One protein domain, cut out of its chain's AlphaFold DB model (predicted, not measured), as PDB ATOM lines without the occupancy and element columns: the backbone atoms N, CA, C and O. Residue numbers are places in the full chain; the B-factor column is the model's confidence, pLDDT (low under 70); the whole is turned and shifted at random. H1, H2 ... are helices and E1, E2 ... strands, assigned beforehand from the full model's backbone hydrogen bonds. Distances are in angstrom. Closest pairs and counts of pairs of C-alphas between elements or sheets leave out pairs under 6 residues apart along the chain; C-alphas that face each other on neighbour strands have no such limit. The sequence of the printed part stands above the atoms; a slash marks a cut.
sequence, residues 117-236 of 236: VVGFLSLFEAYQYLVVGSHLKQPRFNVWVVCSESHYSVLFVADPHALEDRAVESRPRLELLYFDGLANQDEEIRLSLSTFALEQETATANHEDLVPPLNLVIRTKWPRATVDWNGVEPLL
ATOM      1  N   VAL A 117       3.829 -76.602  21.921       96.25
ATOM      2  CA  VAL A 117       3.834 -78.053  22.169       96.25
ATOM      3  C   VAL A 117       4.113 -78.824  20.878       96.25
ATOM      4  O   VAL A 117       4.938 -79.735  20.888       96.25
ATOM      5  N   VAL A 118       3.463 -78.415  19.787       96.38
ATOM      6  CA  VAL A 118       3.639 -78.933  18.422       96.38
ATOM      7  C   VAL A 118       4.205 -77.822  17.549       96.38
ATOM      8  O   VAL A 118       3.891 -76.643  17.739       96.38
ATOM      9  N   GLY A 119       5.077 -78.189  16.622       97.31
ATOM     10  CA  GLY A 119       5.763 -77.252  15.756       97.31
ATOM     11  C   GLY A 119       4.986 -76.922  14.494       97.31
ATOM     12  O   GLY A 119       3.984 -77.549  14.153       97.31
ATOM     13  N   PHE A 120       5.506 -75.940  13.773       98.50
ATOM     14  CA  PHE A 120       5.003 -75.549  12.467       98.50
ATOM     15  C   PHE A 120       6.178 -75.264  11.547       98.50
ATOM     16  O   PHE A 120       7.160 -74.655  11.974       98.50
ATOM     17  N   LEU A 121       6.074 -75.708  10.301       98.44
ATOM     18  CA  LEU A 121       7.010 -75.403   9.224       98.44
ATOM     19  C   LEU A 121       6.202 -75.018   7.985       98.44
ATOM     20  O   LEU A 121       5.093 -75.511   7.786       98.44
ATOM     21  N   SER A 122       6.745 -74.139   7.149       97.88
ATOM     22  CA  SER A 122       6.010 -73.623   5.997       97.88
ATOM     23  C   SER A 122       6.884 -73.525   4.760       97.88
ATOM     24  O   SER A 122       8.000 -73.013   4.818       97.88
ATOM     25  N   LEU A 123       6.340 -73.943   3.619       97.25
ATOM     26  CA  LEU A 123       6.964 -73.749   2.309       97.25
ATOM     27  C   LEU A 123       7.150 -72.264   1.984       97.25
ATOM     28  O   LEU A 123       8.142 -71.884   1.367       97.25
ATOM     29  N   PHE A 124       6.257 -71.405   2.476       97.12
ATOM     30  CA  PHE A 124       6.364 -69.959   2.298       97.12
ATOM     31  C   PHE A 124       7.622 -69.371   2.956       97.12
ATOM     32  O   PHE A 124       8.096 -68.322   2.525       97.12
ATOM     33  N   GLU A 125       8.204 -70.050   3.948       97.81
ATOM     34  CA  GLU A 125       9.515 -69.679   4.482       97.81
ATOM     35  C   GLU A 125      10.650 -70.000   3.506       97.81
ATOM     36  O   GLU A 125      11.558 -69.190   3.334       97.81
ATOM     37  N   ALA A 126      10.591 -71.149   2.825       95.75
ATOM     38  CA  ALA A 126      11.574 -71.504   1.801       95.75
ATOM     39  C   ALA A 126      11.539 -70.512   0.626       95.75
ATOM     40  O   ALA A 126      12.578 -70.177   0.062       95.75
ATOM     41  N   TYR A 127      10.351 -69.986   0.314       95.81
ATOM     42  CA  TYR A 127      10.149 -68.915  -0.665       95.81
ATOM     43  C   TYR A 127      10.407 -67.503  -0.121       95.81
ATOM     44  O   TYR A 127      10.214 -66.531  -0.844       95.81
ATOM     45  N   GLN A 128      10.859 -67.374   1.131       96.00
ATOM     46  CA  GLN A 128      11.214 -66.099   1.764       96.00
ATOM     47  C   GLN A 128      10.042 -65.111   1.926       96.00
ATOM     48  O   GLN A 128      10.263 -63.916   2.114       96.00
ATOM     49  N   TYR A 129       8.794 -65.591   1.900       95.44
ATOM     50  CA  TYR A 129       7.610 -64.759   2.152       95.44
ATOM     51  C   TYR A 129       7.369 -64.498   3.641       95.44
ATOM     52  O   TYR A 129       6.769 -63.489   4.003       95.44
ATOM     53  N   LEU A 130       7.815 -65.409   4.504       95.50
ATOM     54  CA  LEU A 130       7.710 -65.290   5.955       95.50
ATOM     55  C   LEU A 130       8.927 -65.918   6.639       95.50
ATOM     56  O   LEU A 130       9.701 -66.636   6.010       95.50
ATOM     57  N   VAL A 131       9.072 -65.679   7.942       96.88
ATOM     58  CA  VAL A 131      10.083 -66.336   8.780       96.88
ATOM     59  C   VAL A 131       9.379 -67.050   9.923       96.88
ATOM     60  O   VAL A 131       8.683 -66.415  10.720       96.88
ATOM     61  N   VAL A 132       9.566 -68.368  10.020       98.44
ATOM     62  CA  VAL A 132       9.019 -69.155  11.128       98.44
ATOM     63  C   VAL A 132       9.986 -69.074  12.307       98.44
ATOM     64  O   VAL A 132      11.175 -69.383  12.204       98.44
ATOM     65  N   GLY A 133       9.475 -68.636  13.451       98.19
ATOM     66  CA  GLY A 133      10.251 -68.438  14.668       98.19
ATOM     67  C   GLY A 133      10.632 -69.743  15.371       98.19
ATOM     68  O   GLY A 133      10.022 -70.798  15.174       98.19
ATOM     69  N   SER A 134      11.632 -69.676  16.255       97.19
ATOM     70  CA  SER A 134      12.069 -70.836  17.046       97.19
ATOM     71  C   SER A 134      10.985 -71.385  17.977       97.19
ATOM     72  O   SER A 134      11.003 -72.575  18.273       97.19
ATOM     73  N   HIS A 135       9.997 -70.579  18.374       98.00
ATOM     74  CA  HIS A 135       8.850 -71.046  19.157       98.00
ATOM     75  C   HIS A 135       8.014 -72.116  18.438       98.00
ATOM     76  O   HIS A 135       7.357 -72.915  19.103       98.00
ATOM     77  N   LEU A 136       8.064 -72.153  17.102       98.06
ATOM     78  CA  LEU A 136       7.407 -73.161  16.268       98.06
ATOM     79  C   LEU A 136       8.395 -74.143  15.634       98.06
ATOM     80  O   LEU A 136       8.071 -75.318  15.487       98.06
ATOM     81  N   LYS A 137       9.611 -73.702  15.284       97.12
ATOM     82  CA  LYS A 137      10.634 -74.609  14.740       97.12
ATOM     83  C   LYS A 137      11.177 -75.574  15.784       97.12
ATOM     84  O   LYS A 137      11.568 -76.681  15.418       97.12
ATOM     85  N   GLN A 138      11.208 -75.177  17.052       95.88
ATOM     86  CA  GLN A 138      11.736 -75.965  18.166       95.88
ATOM     87  C   GLN A 138      10.592 -76.278  19.142       95.88
ATOM     88  O   GLN A 138      10.543 -75.701  20.223       95.88
ATOM     89  N   PRO A 139       9.609 -77.110  18.772       96.56
ATOM     90  CA  PRO A 139       8.500 -77.438  19.660       96.56
ATOM     91  C   PRO A 139       8.946 -78.281  20.860       96.56
ATOM     92  O   PRO A 139      10.072 -78.774  20.914       96.56
ATOM     93  N   ARG A 140       8.053 -78.456  21.840       95.50
ATOM     94  CA  ARG A 140       8.290 -79.370  22.967       95.50
ATOM     95  C   ARG A 140       8.364 -80.826  22.510       95.50
ATOM     96  O   ARG A 140       9.229 -81.549  22.988       95.50
ATOM     97  N   PHE A 141       7.464 -81.228  21.616       96.88
ATOM     98  CA  PHE A 141       7.512 -82.520  20.947       96.88
ATOM     99  C   PHE A 141       7.928 -82.303  19.501       96.88
ATOM    100  O   PHE A 141       7.325 -81.476  18.825       96.88
ATOM    101  N   ASN A 142       8.919 -83.058  19.033       97.12
ATOM    102  CA  ASN A 142       9.482 -83.075  17.685       97.12
ATOM    103  C   ASN A 142       8.478 -83.633  16.654       97.12
ATOM    104  O   ASN A 142       8.708 -84.651  16.000       97.12
ATOM    105  N   VAL A 143       7.345 -82.945  16.563       97.50
ATOM    106  CA  VAL A 143       6.204 -83.122  15.676       97.50
ATOM    107  C   VAL A 143       5.917 -81.740  15.109       97.50
ATOM    108  O   VAL A 143       5.790 -80.773  15.859       97.50
ATOM    109  N   TRP A 144       5.812 -81.638  13.795       98.06
ATOM    110  CA  TRP A 144       5.576 -80.400  13.077       98.06
ATOM    111  C   TRP A 144       4.405 -80.581  12.132       98.06
ATOM    112  O   TRP A 144       4.368 -81.523  11.343       98.06
ATOM    113  N   VAL A 145       3.478 -79.635  12.177       98.19
ATOM    114  CA  VAL A 145       2.539 -79.443  11.081       98.19
ATOM    115  C   VAL A 145       3.273 -78.714   9.957       98.19
ATOM    116  O   VAL A 145       3.907 -77.682  10.182       98.19
ATOM    117  N   VAL A 146       3.203 -79.264   8.754       98.12
ATOM    118  CA  VAL A 146       3.820 -78.711   7.551       98.12
ATOM    119  C   VAL A 146       2.738 -78.051   6.713       98.12
ATOM    120  O   VAL A 146       1.775 -78.698   6.324       98.12
ATOM    121  N   CYS A 147       2.904 -76.762   6.432       96.75
ATOM    122  CA  CYS A 147       2.080 -76.027   5.480       96.75
ATOM    123  C   CYS A 147       2.799 -75.962   4.134       96.75
ATOM    124  O   CYS A 147       3.821 -75.279   3.996       96.75
ATOM    125  N   SER A 148       2.259 -76.683   3.155       93.06
ATOM    126  CA  SER A 148       2.750 -76.711   1.780       93.06
ATOM    127  C   SER A 148       1.651 -76.188   0.861       93.06
ATOM    128  O   SER A 148       0.705 -76.900   0.524       93.06
ATOM    129  N   GLU A 149       1.746 -74.904   0.515       87.12
ATOM    130  CA  GLU A 149       0.726 -74.173  -0.245       87.12
ATOM    131  C   GLU A 149      -0.665 -74.202   0.417       87.12
ATOM    132  O   GLU A 149      -0.908 -73.474   1.378       87.12
ATOM    133  N   SER A 150      -1.586 -75.011  -0.113       85.44
ATOM    134  CA  SER A 150      -2.968 -75.137   0.366       85.44
ATOM    135  C   SER A 150      -3.200 -76.373   1.234       85.44
ATOM    136  O   SER A 150      -4.284 -76.519   1.803       85.44
ATOM    137  N   HIS A 151      -2.197 -77.249   1.356       91.06
ATOM    138  CA  HIS A 151      -2.305 -78.512   2.075       91.06
ATOM    139  C   HIS A 151      -1.488 -78.509   3.365       91.06
ATOM    140  O   HIS A 151      -0.408 -77.919   3.449       91.06
ATOM    141  N   TYR A 152      -2.021 -79.206   4.366       94.62
ATOM    142  CA  TYR A 152      -1.373 -79.403   5.654       94.62
ATOM    143  C   TYR A 152      -1.087 -80.885   5.863       94.62
ATOM    144  O   TYR A 152      -1.978 -81.720   5.730       94.62
ATOM    145  N   SER A 153       0.145 -81.194   6.239       96.38
ATOM    146  CA  SER A 153       0.606 -82.544   6.569       96.38
ATOM    147  C   SER A 153       1.366 -82.542   7.896       96.38
ATOM    148  O   SER A 153       1.514 -81.499   8.541       96.38
ATOM    149  N   VAL A 154       1.813 -83.711   8.350       97.31
ATOM    150  CA  VAL A 154       2.539 -83.863   9.615       97.31
ATOM    151  C   VAL A 154       3.888 -84.526   9.364       97.31
ATOM    152  O   VAL A 154       3.989 -85.516   8.645       97.31
ATOM    153  N   LEU A 155       4.926 -83.975   9.985       97.81
ATOM    154  CA  LEU A 155       6.296 -84.477   9.984       97.81
ATOM    155  C   LEU A 155       6.741 -84.673  11.433       97.81
ATOM    156  O   LEU A 155       6.563 -83.772  12.248       97.81
ATOM    157  N   PHE A 156       7.331 -85.807  11.788       97.31
ATOM    158  CA  PHE A 156       7.736 -86.070  13.171       97.31
ATOM    159  C   PHE A 156       8.951 -86.983  13.264       97.31
ATOM    160  O   PHE A 156       9.265 -87.716  12.334       97.31
ATOM    161  N   VAL A 157       9.671 -86.920  14.384       97.06
ATOM    162  CA  VAL A 157      10.824 -87.796  14.626       97.06
ATOM    163  C   VAL A 157      10.359 -89.239  14.799       97.06
ATOM    164  O   VAL A 157       9.465 -89.516  15.595       97.06
ATOM    165  N   ALA A 158      10.992 -90.153  14.062       96.56
ATOM    166  CA  ALA A 158      10.607 -91.562  14.017       96.56
ATOM    167  C   ALA A 158      10.871 -92.307  15.333       96.56
ATOM    168  O   ALA A 158      10.182 -93.273  15.638       96.56
ATOM    169  N   ASP A 159      11.884 -91.884  16.097       94.19
ATOM    170  CA  ASP A 159      12.207 -92.453  17.407       94.19
ATOM    171  C   ASP A 159      11.292 -91.853  18.493       94.19
ATOM    172  O   ASP A 159      11.460 -90.676  18.842       94.19
ATOM    173  N   PRO A 160      10.368 -92.635  19.090       90.88
ATOM    174  CA  PRO A 160       9.453 -92.136  20.113       90.88
ATOM    175  C   PRO A 160      10.170 -91.604  21.360       90.88
ATOM    176  O   PRO A 160       9.663 -90.710  22.036       90.88
ATOM    177  N   HIS A 161      11.368 -92.117  21.665       91.31
ATOM    178  CA  HIS A 161      12.168 -91.663  22.805       91.31
ATOM    179  C   HIS A 161      12.867 -90.326  22.543       91.31
ATOM    180  O   HIS A 161      13.299 -89.664  23.488       91.31
ATOM    181  N   ALA A 162      12.955 -89.909  21.280       92.31
ATOM    182  CA  ALA A 162      13.537 -88.639  20.871       92.31
ATOM    183  C   ALA A 162      12.483 -87.549  20.620       92.31
ATOM    184  O   ALA A 162      12.842 -86.454  20.187       92.31
ATOM    185  N   LEU A 163      11.198 -87.795  20.907       92.25
ATOM    186  CA  LEU A 163      10.150 -86.790  20.697       92.25
ATOM    187  C   LEU A 163      10.372 -85.528  21.536       92.25
ATOM    188  O   LEU A 163      10.184 -84.441  21.020       92.25
ATOM    189  N   GLU A 164      10.832 -85.638  22.781       94.50
ATOM    190  CA  GLU A 164      11.172 -84.466  23.612       94.50
ATOM    191  C   GLU A 164      12.679 -84.142  23.599       94.50
ATOM    192  O   GLU A 164      13.137 -83.246  24.314       94.50
ATOM    193  N   ASP A 165      13.477 -84.861  22.798       92.06
ATOM    194  CA  ASP A 165      14.921 -84.642  22.747       92.06
ATOM    195  C   ASP A 165      15.266 -83.381  21.948       92.06
ATOM    196  O   ASP A 165      15.193 -83.341  20.718       92.06
ATOM    197  N   ARG A 166      15.726 -82.352  22.661       88.31
ATOM    198  CA  ARG A 166      16.203 -81.098  22.066       88.31
ATOM    199  C   ARG A 166      17.489 -81.273  21.259       88.31
ATOM    200  O   ARG A 166      17.766 -80.460  20.382       88.31
ATOM    201  N   ALA A 167      18.273 -82.321  21.518       89.12
ATOM    202  CA  ALA A 167      19.502 -82.586  20.777       89.12
ATOM    203  C   ALA A 167      19.241 -83.047  19.335       89.12
ATOM    204  O   ALA A 167      20.173 -83.042  18.534       89.12
ATOM    205  N   VAL A 168      17.995 -83.379  18.962       88.62
ATOM    206  CA  VAL A 168      17.598 -83.680  17.571       88.62
ATOM    207  C   VAL A 168      18.074 -82.615  16.578       88.62
ATOM    208  O   VAL A 168      18.409 -82.942  15.442       88.62
ATOM    209  N   GLU A 169      18.176 -81.356  17.000       84.69
ATOM    210  CA  GLU A 169      18.642 -80.260  16.146       84.69
ATOM    211  C   GLU A 169      20.107 -80.377  15.726       84.69
ATOM    212  O   GLU A 169      20.465 -79.942  14.633       84.69
ATOM    213  N   SER A 170      20.948 -80.967  16.576       88.31
ATOM    214  CA  SER A 170      22.388 -81.106  16.347       88.31
ATOM    215  C   SER A 170      22.804 -82.522  15.949       88.31
ATOM    216  O   SER A 170      23.991 -82.769  15.721       88.31
ATOM    217  N   ARG A 171      21.858 -83.466  15.839       92.12
ATOM    218  CA  ARG A 171      22.151 -84.829  15.382       92.12
ATOM    219  C   ARG A 171      22.548 -84.803  13.903       92.12
ATOM    220  O   ARG A 171      21.817 -84.223  13.104       92.12
ATOM    221  N   PRO A 172      23.650 -85.467  13.505       92.50
ATOM    222  CA  PRO A 172      24.095 -85.495  12.111       92.50
ATOM    223  C   PRO A 172      23.190 -86.326  11.202       92.50
ATOM    224  O   PRO A 172      23.172 -86.118   9.990       92.50
ATOM    225  N   ARG A 173      22.456 -87.275  11.789       93.75
ATOM    226  CA  ARG A 173      21.470 -88.107  11.110       93.75
ATOM    227  C   ARG A 173      20.175 -88.120  11.898       93.75
ATOM    228  O   ARG A 173      20.211 -88.204  13.130       93.75
ATOM    229  N   LEU A 174      19.060 -88.052  11.187       95.12
ATOM    230  CA  LEU A 174      17.731 -88.060  11.777       95.12
ATOM    231  C   LEU A 174      16.782 -88.884  10.917       95.12
ATOM    232  O   LEU A 174      16.786 -88.769   9.698       95.12
ATOM    233  N   GLU A 175      15.954 -89.679  11.574       97.25
ATOM    234  CA  GLU A 175      14.884 -90.430  10.933       97.25
ATOM    235  C   GLU A 175      13.574 -89.700  11.212       97.25
ATOM    236  O   GLU A 175      13.242 -89.446  12.376       97.25
ATOM    237  N   LEU A 176      12.851 -89.346  10.155       97.69
ATOM    238  CA  LEU A 176      11.556 -88.681  10.229       97.69
ATOM    239  C   LEU A 176      10.466 -89.564   9.621       97.69
ATOM    240  O   LEU A 176      10.725 -90.376   8.737       97.69
ATOM    241  N   LEU A 177       9.244 -89.377  10.095       97.56
ATOM    242  CA  LEU A 177       8.026 -89.931   9.532       97.56
ATOM    243  C   LEU A 177       7.175 -88.781   9.003       97.56
ATOM    244  O   LEU A 177       7.046 -87.742   9.657       97.56
ATOM    245  N   TYR A 178       6.627 -88.967   7.809       97.12
ATOM    246  CA  TYR A 178       5.788 -88.008   7.111       97.12
ATOM    247  C   TYR A 178       4.429 -88.624   6.784       97.12
ATOM    248  O   TYR A 178       4.349 -89.728   6.241       97.12
ATOM    249  N   PHE A 179       3.360 -87.891   7.082       96.06
ATOM    250  CA  PHE A 179       1.992 -88.316   6.818       96.06
ATOM    251  C   PHE A 179       1.150 -87.143   6.306       96.06
ATOM    252  O   PHE A 179       1.040 -86.114   6.979       96.06
ATOM    253  N   ASP A 180       0.553 -87.292   5.124       91.00
ATOM    254  CA  ASP A 180      -0.294 -86.282   4.483       91.00
ATOM    255  C   ASP A 180      -1.775 -86.663   4.387       91.00
ATOM    256  O   ASP A 180      -2.609 -85.772   4.209       91.00
ATOM    257  N   GLY A 181      -2.099 -87.952   4.533       87.00
ATOM    258  CA  GLY A 181      -3.460 -88.488   4.458       87.00
ATOM    259  C   GLY A 181      -4.148 -88.334   3.092       87.00
ATOM    260  O   GLY A 181      -5.335 -88.648   2.970       87.00
ATOM    261  N   LEU A 182      -3.449 -87.845   2.067       86.75
ATOM    262  CA  LEU A 182      -3.921 -87.769   0.689       86.75
ATOM    263  C   LEU A 182      -3.639 -89.079  -0.046       86.75
ATOM    264  O   LEU A 182      -2.934 -89.958   0.436       86.75
ATOM    265  N   ALA A 183      -4.263 -89.235  -1.217       82.31
ATOM    266  CA  ALA A 183      -4.102 -90.403  -2.089       82.31
ATOM    267  C   ALA A 183      -4.332 -91.774  -1.409       82.31
ATOM    268  O   ALA A 183      -3.894 -92.796  -1.930       82.31
ATOM    269  N   ASN A 184      -5.077 -91.805  -0.294       78.81
ATOM    270  CA  ASN A 184      -5.235 -92.975   0.578       78.81
ATOM    271  C   ASN A 184      -3.892 -93.490   1.124       78.81
ATOM    272  O   ASN A 184      -3.630 -94.690   1.108       78.81
ATOM    273  N   GLN A 185      -3.025 -92.583   1.577       83.81
ATOM    274  CA  GLN A 185      -1.834 -92.954   2.325       83.81
ATOM    275  C   GLN A 185      -2.246 -93.697   3.608       83.81
ATOM    276  O   GLN A 185      -2.765 -93.089   4.543       83.81
ATOM    277  N   ASP A 186      -2.006 -95.008   3.640       82.19
ATOM    278  CA  ASP A 186      -2.327 -95.867   4.786       82.19
ATOM    279  C   ASP A 186      -1.186 -95.931   5.821       82.19
ATOM    280  O   ASP A 186      -1.442 -96.165   7.001       82.19
ATOM    281  N   GLU A 187       0.065 -95.702   5.396       90.06
ATOM    282  CA  GLU A 187       1.266 -95.765   6.244       90.06
ATOM    283  C   GLU A 187       2.142 -94.515   6.108       90.06
ATOM    284  O   GLU A 187       2.162 -93.847   5.069       90.06
ATOM    285  N   GLU A 188       2.904 -94.198   7.152       94.06
ATOM    286  CA  GLU A 188       3.821 -93.064   7.143       94.06
ATOM    287  C   GLU A 188       5.015 -93.291   6.205       94.06
ATOM    288  O   GLU A 188       5.621 -94.361   6.154       94.06
ATOM    289  N   ILE A 189       5.419 -92.238   5.494       95.62
ATOM    290  CA  ILE A 189       6.630 -92.248   4.674       95.62
ATOM    291  C   ILE A 189       7.825 -91.982   5.579       95.62
ATOM    292  O   ILE A 189       7.896 -90.959   6.263       95.62
ATOM    293  N   ARG A 190       8.795 -92.895   5.560       97.19
ATOM    294  CA  ARG A 190      10.029 -92.756   6.329       97.19
ATOM    295  C   ARG A 190      11.086 -92.002   5.537       97.19
ATOM    296  O   ARG A 190      11.469 -92.423   4.450       97.19
ATOM    297  N   LEU A 191      11.614 -90.939   6.130       97.69
ATOM    298  CA  LEU A 191      12.655 -90.096   5.558       97.69
ATOM    299  C   LEU A 191      13.938 -90.200   6.383       97.69
ATOM    300  O   LEU A 191      13.904 -90.084   7.612       97.69
ATOM    301  N   SER A 192      15.072 -90.349   5.706       97.12
ATOM    302  CA  SER A 192      16.395 -90.340   6.333       97.12
ATOM    303  C   SER A 192      17.120 -89.045   5.988       97.12
ATOM    304  O   SER A 192      17.376 -88.736   4.825       97.12
ATOM    305  N   LEU A 193      17.429 -88.252   7.009       95.50
ATOM    306  CA  LEU A 193      18.044 -86.937   6.864       95.50
ATOM    307  C   LEU A 193      19.516 -86.991   7.259       95.50
ATOM    308  O   LEU A 193      19.853 -87.463   8.347       95.50
ATOM    309  N   SER A 194      20.380 -86.406   6.428       94.62
ATOM    310  CA  SER A 194      21.743 -86.021   6.820       94.62
ATOM    311  C   SER A 194      21.790 -84.508   6.998       94.62
ATOM    312  O   SER A 194      21.760 -83.769   6.021       94.62
ATOM    313  N   THR A 195      21.828 -84.029   8.242       90.75
ATOM    314  CA  THR A 195      21.558 -82.617   8.593       90.75
ATOM    315  C   THR A 195      22.718 -81.660   8.304       90.75
ATOM    316  O   THR A 195      22.509 -80.448   8.217       90.75
ATOM    317  N   PHE A 196      23.933 -82.190   8.130       85.88
ATOM    318  CA  PHE A 196      25.160 -81.424   7.874       85.88
ATOM    319  C   PHE A 196      25.830 -81.797   6.547       85.88
ATOM    320  O   PHE A 196      27.061 -81.762   6.461       85.88
ATOM    321  N   ALA A 197      25.049 -82.156   5.524       78.00
ATOM    322  CA  ALA A 197      25.597 -82.523   4.222       78.00
ATOM    323  C   ALA A 197      26.545 -81.431   3.694       78.00
ATOM    324  O   ALA A 197      26.367 -80.225   3.941       78.00
ATOM    325  N   LEU A 198      27.626 -81.850   3.040       73.38
ATOM    326  CA  LEU A 198      28.574 -80.922   2.421       73.38
ATOM    327  C   LEU A 198      27.925 -80.306   1.174       73.38
ATOM    328  O   LEU A 198      27.151 -80.969   0.494       73.38
ATOM    329  N   GLU A 199      28.254 -79.054   0.844       62.34
ATOM    330  CA  GLU A 199      27.655 -78.340  -0.305       62.34
ATOM    331  C   GLU A 199      27.782 -79.117  -1.631       62.34
ATOM    332  O   GLU A 199      26.905 -79.046  -2.491       62.34
ATOM    333  N   GLN A 200      28.839 -79.926  -1.765       56.81
ATOM    334  CA  GLN A 200      29.067 -80.807  -2.912       56.81
ATOM    335  C   GLN A 200      28.032 -81.941  -3.036       56.81
ATOM    336  O   GLN A 200      27.735 -82.351  -4.152       56.81
ATOM    337  N   GLU A 201      27.456 -82.425  -1.930       56.75
ATOM    338  CA  GLU A 201      26.422 -83.477  -1.915       56.75
ATOM    339  C   GLU A 201      25.024 -82.925  -2.232       56.75
ATOM    340  O   GLU A 201      24.155 -83.660  -2.689       56.75
ATOM    341  N   THR A 202      24.794 -81.629  -2.013       56.25
ATOM    342  CA  THR A 202      23.550 -80.943  -2.403       56.25
ATOM    343  C   THR A 202      23.532 -80.501  -3.866       56.25
ATOM    344  O   THR A 202      22.454 -80.296  -4.417       56.25
ATOM    345  N   ALA A 203      24.703 -80.356  -4.493       50.91
ATOM    346  CA  ALA A 203      24.866 -79.862  -5.863       50.91
ATOM    347  C   ALA A 203      24.861 -80.967  -6.942       50.91
ATOM    348  O   ALA A 203      24.975 -80.661  -8.125       50.91
ATOM    349  N   THR A 204      24.755 -82.243  -6.556       49.72
ATOM    350  CA  THR A 204      24.669 -83.384  -7.487       49.72
ATOM    351  C   THR A 204      23.269 -83.608  -8.063       49.72
ATOM    352  O   THR A 204      23.126 -84.426  -8.969       49.72
ATOM    353  N   ALA A 205      22.248 -82.891  -7.580       52.97
ATOM    354  CA  ALA A 205      20.949 -82.829  -8.245       52.97
ATOM    355  C   ALA A 205      21.085 -81.972  -9.512       52.97
ATOM    356  O   ALA A 205      21.569 -80.839  -9.443       52.97
ATOM    357  N   ASN A 206      20.701 -82.510 -10.673       49.41
ATOM    358  CA  ASN A 206      20.757 -81.751 -11.917       49.41
ATOM    359  C   ASN A 206      19.852 -80.519 -11.802       49.41
ATOM    360  O   ASN A 206      18.790 -80.568 -11.189       49.41
ATOM    361  N   HIS A 207      20.236 -79.418 -12.449       50.19
ATOM    362  CA  HIS A 207      19.459 -78.170 -12.472       50.19
ATOM    363  C   HIS A 207      18.030 -78.313 -13.050       50.19
ATOM    364  O   HIS A 207      17.256 -77.361 -12.967       50.19
ATOM    365  N   GLU A 208      17.698 -79.467 -13.639       51.66
ATOM    366  CA  GLU A 208      16.388 -79.800 -14.211       51.66
ATOM    367  C   GLU A 208      15.498 -80.644 -13.280       51.66
ATOM    368  O   GLU A 208      14.299 -80.757 -13.540       51.66
ATOM    369  N   ASP A 209      16.034 -81.210 -12.193       65.94
ATOM    370  CA  ASP A 209      15.253 -82.057 -11.291       65.94
ATOM    371  C   ASP A 209      14.387 -81.184 -10.369       65.94
ATOM    372  O   ASP A 209      14.887 -80.351  -9.605       65.94
ATOM    373  N   LEU A 210      13.067 -81.375 -10.431       80.12
ATOM    374  CA  LEU A 210      12.129 -80.708  -9.529       80.12
ATOM    375  C   LEU A 210      12.436 -81.126  -8.088       80.12
ATOM    376  O   LEU A 210      12.365 -82.303  -7.734       80.12
ATOM    377  N   VAL A 211      12.780 -80.152  -7.244       87.12
ATOM    378  CA  VAL A 211      13.008 -80.400  -5.820       87.12
ATOM    379  C   VAL A 211      11.648 -80.560  -5.134       87.12
ATOM    380  O   VAL A 211      10.852 -79.621  -5.189       87.12
ATOM    381  N   PRO A 212      11.392 -81.682  -4.434       92.12
ATOM    382  CA  PRO A 212      10.143 -81.888  -3.706       92.12
ATOM    383  C   PRO A 212       9.877 -80.742  -2.719       92.12
ATOM    384  O   PRO A 212      10.790 -80.395  -1.953       92.12
ATOM    385  N   PRO A 213       8.657 -80.174  -2.656       94.25
ATOM    386  CA  PRO A 213       8.348 -79.071  -1.746       94.25
ATOM    387  C   PRO A 213       8.684 -79.384  -0.283       94.25
ATOM    388  O   PRO A 213       9.256 -78.549   0.418       94.25
ATOM    389  N   LEU A 214       8.440 -80.619   0.173       95.81
ATOM    390  CA  LEU A 214       8.786 -81.045   1.532       95.81
ATOM    391  C   LEU A 214      10.295 -80.944   1.817       95.81
ATOM    392  O   LEU A 214      10.685 -80.548   2.917       95.81
ATOM    393  N   ASN A 215      11.154 -81.227   0.832       95.50
ATOM    394  CA  ASN A 215      12.602 -81.078   0.989       95.50
ATOM    395  C   ASN A 215      12.982 -79.603   1.204       95.50
ATOM    396  O   ASN A 215      13.872 -79.309   2.004       95.50
ATOM    397  N   LEU A 216      12.302 -78.674   0.522       95.88
ATOM    398  CA  LEU A 216      12.498 -77.235   0.718       95.88
ATOM    399  C   LEU A 216      12.073 -76.807   2.127       95.88
ATOM    400  O   LEU A 216      12.824 -76.094   2.792       95.88
ATOM    401  N   VAL A 217      10.930 -77.300   2.615       97.38
ATOM    402  CA  VAL A 217      10.456 -77.040   3.985       97.38
ATOM    403  C   VAL A 217      11.441 -77.567   5.030       97.38
ATOM    404  O   VAL A 217      11.824 -76.838   5.943       97.38
ATOM    405  N   ILE A 218      11.900 -78.817   4.900       96.75
ATOM    406  CA  ILE A 218      12.868 -79.427   5.828       96.75
ATOM    407  C   ILE A 218      14.136 -78.571   5.925       96.75
ATOM    408  O   ILE A 218      14.668 -78.367   7.019       96.75
ATOM    409  N   ARG A 219      14.590 -78.011   4.798       95.69
ATOM    410  CA  ARG A 219      15.770 -77.142   4.753       95.69
ATOM    411  C   ARG A 219      15.577 -75.807   5.470       95.69
ATOM    412  O   ARG A 219      16.564 -75.223   5.897       95.69
ATOM    413  N   THR A 220      14.356 -75.335   5.716       96.00
ATOM    414  CA  THR A 220      14.180 -74.128   6.548       96.00
ATOM    415  C   THR A 220      14.483 -74.393   8.025       96.00
ATOM    416  O   THR A 220      14.838 -73.465   8.760       96.00
ATOM    417  N   LYS A 221      14.381 -75.654   8.471       95.25
ATOM    418  CA  LYS A 221      14.766 -76.093   9.819       95.25
ATOM    419  C   LYS A 221      16.196 -76.634   9.879       95.25
ATOM    420  O   LYS A 221      16.913 -76.316  10.823       95.25
ATOM    421  N   TRP A 222      16.619 -77.407   8.882       95.19
ATOM    422  CA  TRP A 222      17.981 -77.932   8.751       95.19
ATOM    423  C   TRP A 222      18.592 -77.469   7.418       95.19
ATOM    424  O   TRP A 222      18.517 -78.199   6.430       95.19
ATOM    425  N   PRO A 223      19.221 -76.277   7.366       92.25
ATOM    426  CA  PRO A 223      19.651 -75.626   6.117       92.25
ATOM    427  C   PRO A 223      20.515 -76.466   5.184       92.25
ATOM    428  O   PRO A 223      20.475 -76.286   3.970       92.25
ATOM    429  N   ARG A 224      21.289 -77.395   5.745       91.94
ATOM    430  CA  ARG A 224      22.214 -78.261   5.008       91.94
ATOM    431  C   ARG A 224      21.714 -79.700   4.889       91.94
ATOM    432  O   ARG A 224      22.510 -80.599   4.647       91.94
ATOM    433  N   ALA A 225      20.418 -79.932   5.091       93.31
ATOM    434  CA  ALA A 225      19.863 -81.271   5.022       93.31
ATOM    435  C   ALA A 225      19.755 -81.792   3.583       93.31
ATOM    436  O   ALA A 225      19.195 -81.139   2.690       93.31
ATOM    437  N   THR A 226      20.217 -83.026   3.394       93.38
ATOM    438  CA  THR A 226      19.763 -83.911   2.317       93.38
ATOM    439  C   THR A 226      18.702 -84.861   2.868       93.38
ATOM    440  O   THR A 226      18.730 -85.215   4.048       93.38
ATOM    441  N   VAL A 227      17.736 -85.222   2.020       94.81
ATOM    442  CA  VAL A 227      16.577 -86.047   2.382       94.81
ATOM    443  C   VAL A 227      16.558 -87.263   1.468       94.81
ATOM    444  O   VAL A 227      16.469 -87.109   0.250       94.81
ATOM    445  N   ASP A 228      16.640 -88.448   2.056       95.25
ATOM    446  CA  ASP A 228      16.423 -89.724   1.383       95.25
ATOM    447  C   ASP A 228      14.991 -90.200   1.664       95.25
ATOM    448  O   ASP A 228      14.577 -90.303   2.822       95.25
ATOM    449  N   TRP A 229      14.236 -90.462   0.596       95.44
ATOM    450  CA  TRP A 229      12.855 -90.958   0.641       95.44
ATOM    451  C   TRP A 229      12.779 -92.488   0.775       95.44
ATOM    452  O   TRP A 229      11.697 -93.067   0.706       95.44
ATOM    453  N   ASN A 230      13.920 -93.160   0.969       94.81
ATOM    454  CA  ASN A 230      14.029 -94.593   1.242       94.81
ATOM    455  C   ASN A 230      13.348 -95.473   0.178       94.81
ATOM    456  O   ASN A 230      12.737 -96.497   0.482       94.81
ATOM    457  N   GLY A 231      13.465 -95.066  -1.090       90.38
ATOM    458  CA  GLY A 231      12.876 -95.766  -2.236       90.38
ATOM    459  C   GLY A 231      11.414 -95.416  -2.532       90.38
ATOM    460  O   GLY A 231      10.868 -95.949  -3.497       90.38
ATOM    461  N   VAL A 232      10.791 -94.524  -1.754       92.00
ATOM    462  CA  VAL A 232       9.480 -93.936  -2.071       92.00
ATOM    463  C   VAL A 232       9.654 -92.816  -3.098       92.00
ATOM    464  O   VAL A 232      10.614 -92.047  -3.031       92.00
ATOM    465  N   GLU A 233       8.729 -92.721  -4.054       90.19
ATOM    466  CA  GLU A 233       8.703 -91.620  -5.016       90.19
ATOM    467  C   GLU A 233       8.421 -90.293  -4.287       90.19
ATOM    468  O   GLU A 233       7.425 -90.198  -3.564       90.19
ATOM    469  N   PRO A 234       9.283 -89.269  -4.432       90.06
ATOM    470  CA  PRO A 234       9.064 -87.997  -3.767       90.06
ATOM    471  C   PRO A 234       7.779 -87.310  -4.223       90.06
ATOM    472  O   PRO A 234       7.479 -87.244  -5.413       90.06
ATOM    473  N   LEU A 235       7.057 -86.739  -3.263       86.06
ATOM    474  CA  LEU A 235       5.833 -85.994  -3.539       86.06
ATOM    475  C   LEU A 235       6.188 -84.618  -4.117       86.06
ATOM    476  O   LEU A 235       6.863 -83.826  -3.451       86.06
ATOM    477  N   LEU A 236       5.750 -84.372  -5.354       79.25
ATOM    478  CA  LEU A 236       5.917 -83.109  -6.082       79.25
ATOM    479  C   LEU A 236       4.703 -82.196  -5.917       79.25
ATOM    480  O   LEU A 236       3.563 -82.706  -5.991       79.25
TER     481      LEU A 236
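This is residues 117 to 236 of the 236 residues of the protein "DUF4205 domain-containing protein" of Nothophytophthora sp. Chile5 (UniProt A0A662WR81). A strongly twisted sheet of six strands curls like part of a barrel round one helix, H5, which fills its hollow. The short helices H1 and H2 sit by the E1 end of the sheet, H1 packing on H5, and residues 203 to 209 stick out as a free loop after H4. The printed part has 120 residues, with E1 H1 H2 E2 E3 H3 E4 E5 H4 H5 E6 along the chain; the sheet's order is E1 E2 E3 E4 E5 E6, mixed. The class is mixed, helices and strands, with under half of the residues in named elements. The whole is compact, with a radius of gyration of the C-alphas of 13.7 A and spans of 38 by 34 by 31 A.

Edge strand E1, residues 119 to 122, is parallel to E2, residues 143 to 148, at 20 degrees, with N 121 and O 145 2.9 A apart. E2 and E3, residues 151 to 157, form an antiparallel hairpin, with N 146 and O 153 at 2.8 A. E3 is antiparallel to E4, residues 173 to 179, with N 156 and O 177 at 2.9 A. E4 and E5, residues 189 to 194, form a second hairpin, with N 176 and O 191 at 2.8 A. E5 is antiparallel to edge strand E6, residues 226 to 228, with N 192 and O 228 at 2.9 A. The sheet curls round H5, residues 213 to 221; the closest C-alphas of H5 and E1 are those of Val 217 and Ser 122, 6.0 A apart, and of H5 and E6 those of Asn 215 and Val 227, 6.5 A. H1, residues 123 to 126, only grazes the sheet and touches H5, the C-alphas of Leu 123 and Val 217 being 5.1 A apart. H2, residues 134 to 137, stands at the sheet's level, at a height of 1.6 A. E1, H1, H2 and E2 make a strand-helix-strand unit, two parallel neighbour strands with helices between them in the chain. H3, residues 166 to 169, and H4, residues 199 to 202, are not on the sheet. In H5, 4 of 5 O i to N i+4 pairs are within hydrogen-bond range; the other helices are too short for such a pair.

E1 begins at C-alpha 119 (5.763, -77.252, 15.756). E3 is 20.4 A long, E4 19.9 A, E5 16.5 A, E2 15.7 A and H5 13.6 A. E6 ends at C-alpha 228 (16.423, -89.724, 1.383).

The C-alphas farthest apart, those of His 161 and Glu 208, are 39.1 A apart. The printed part has no cut, and no link is long. Residues 199 to 209 have pLDDT under 70.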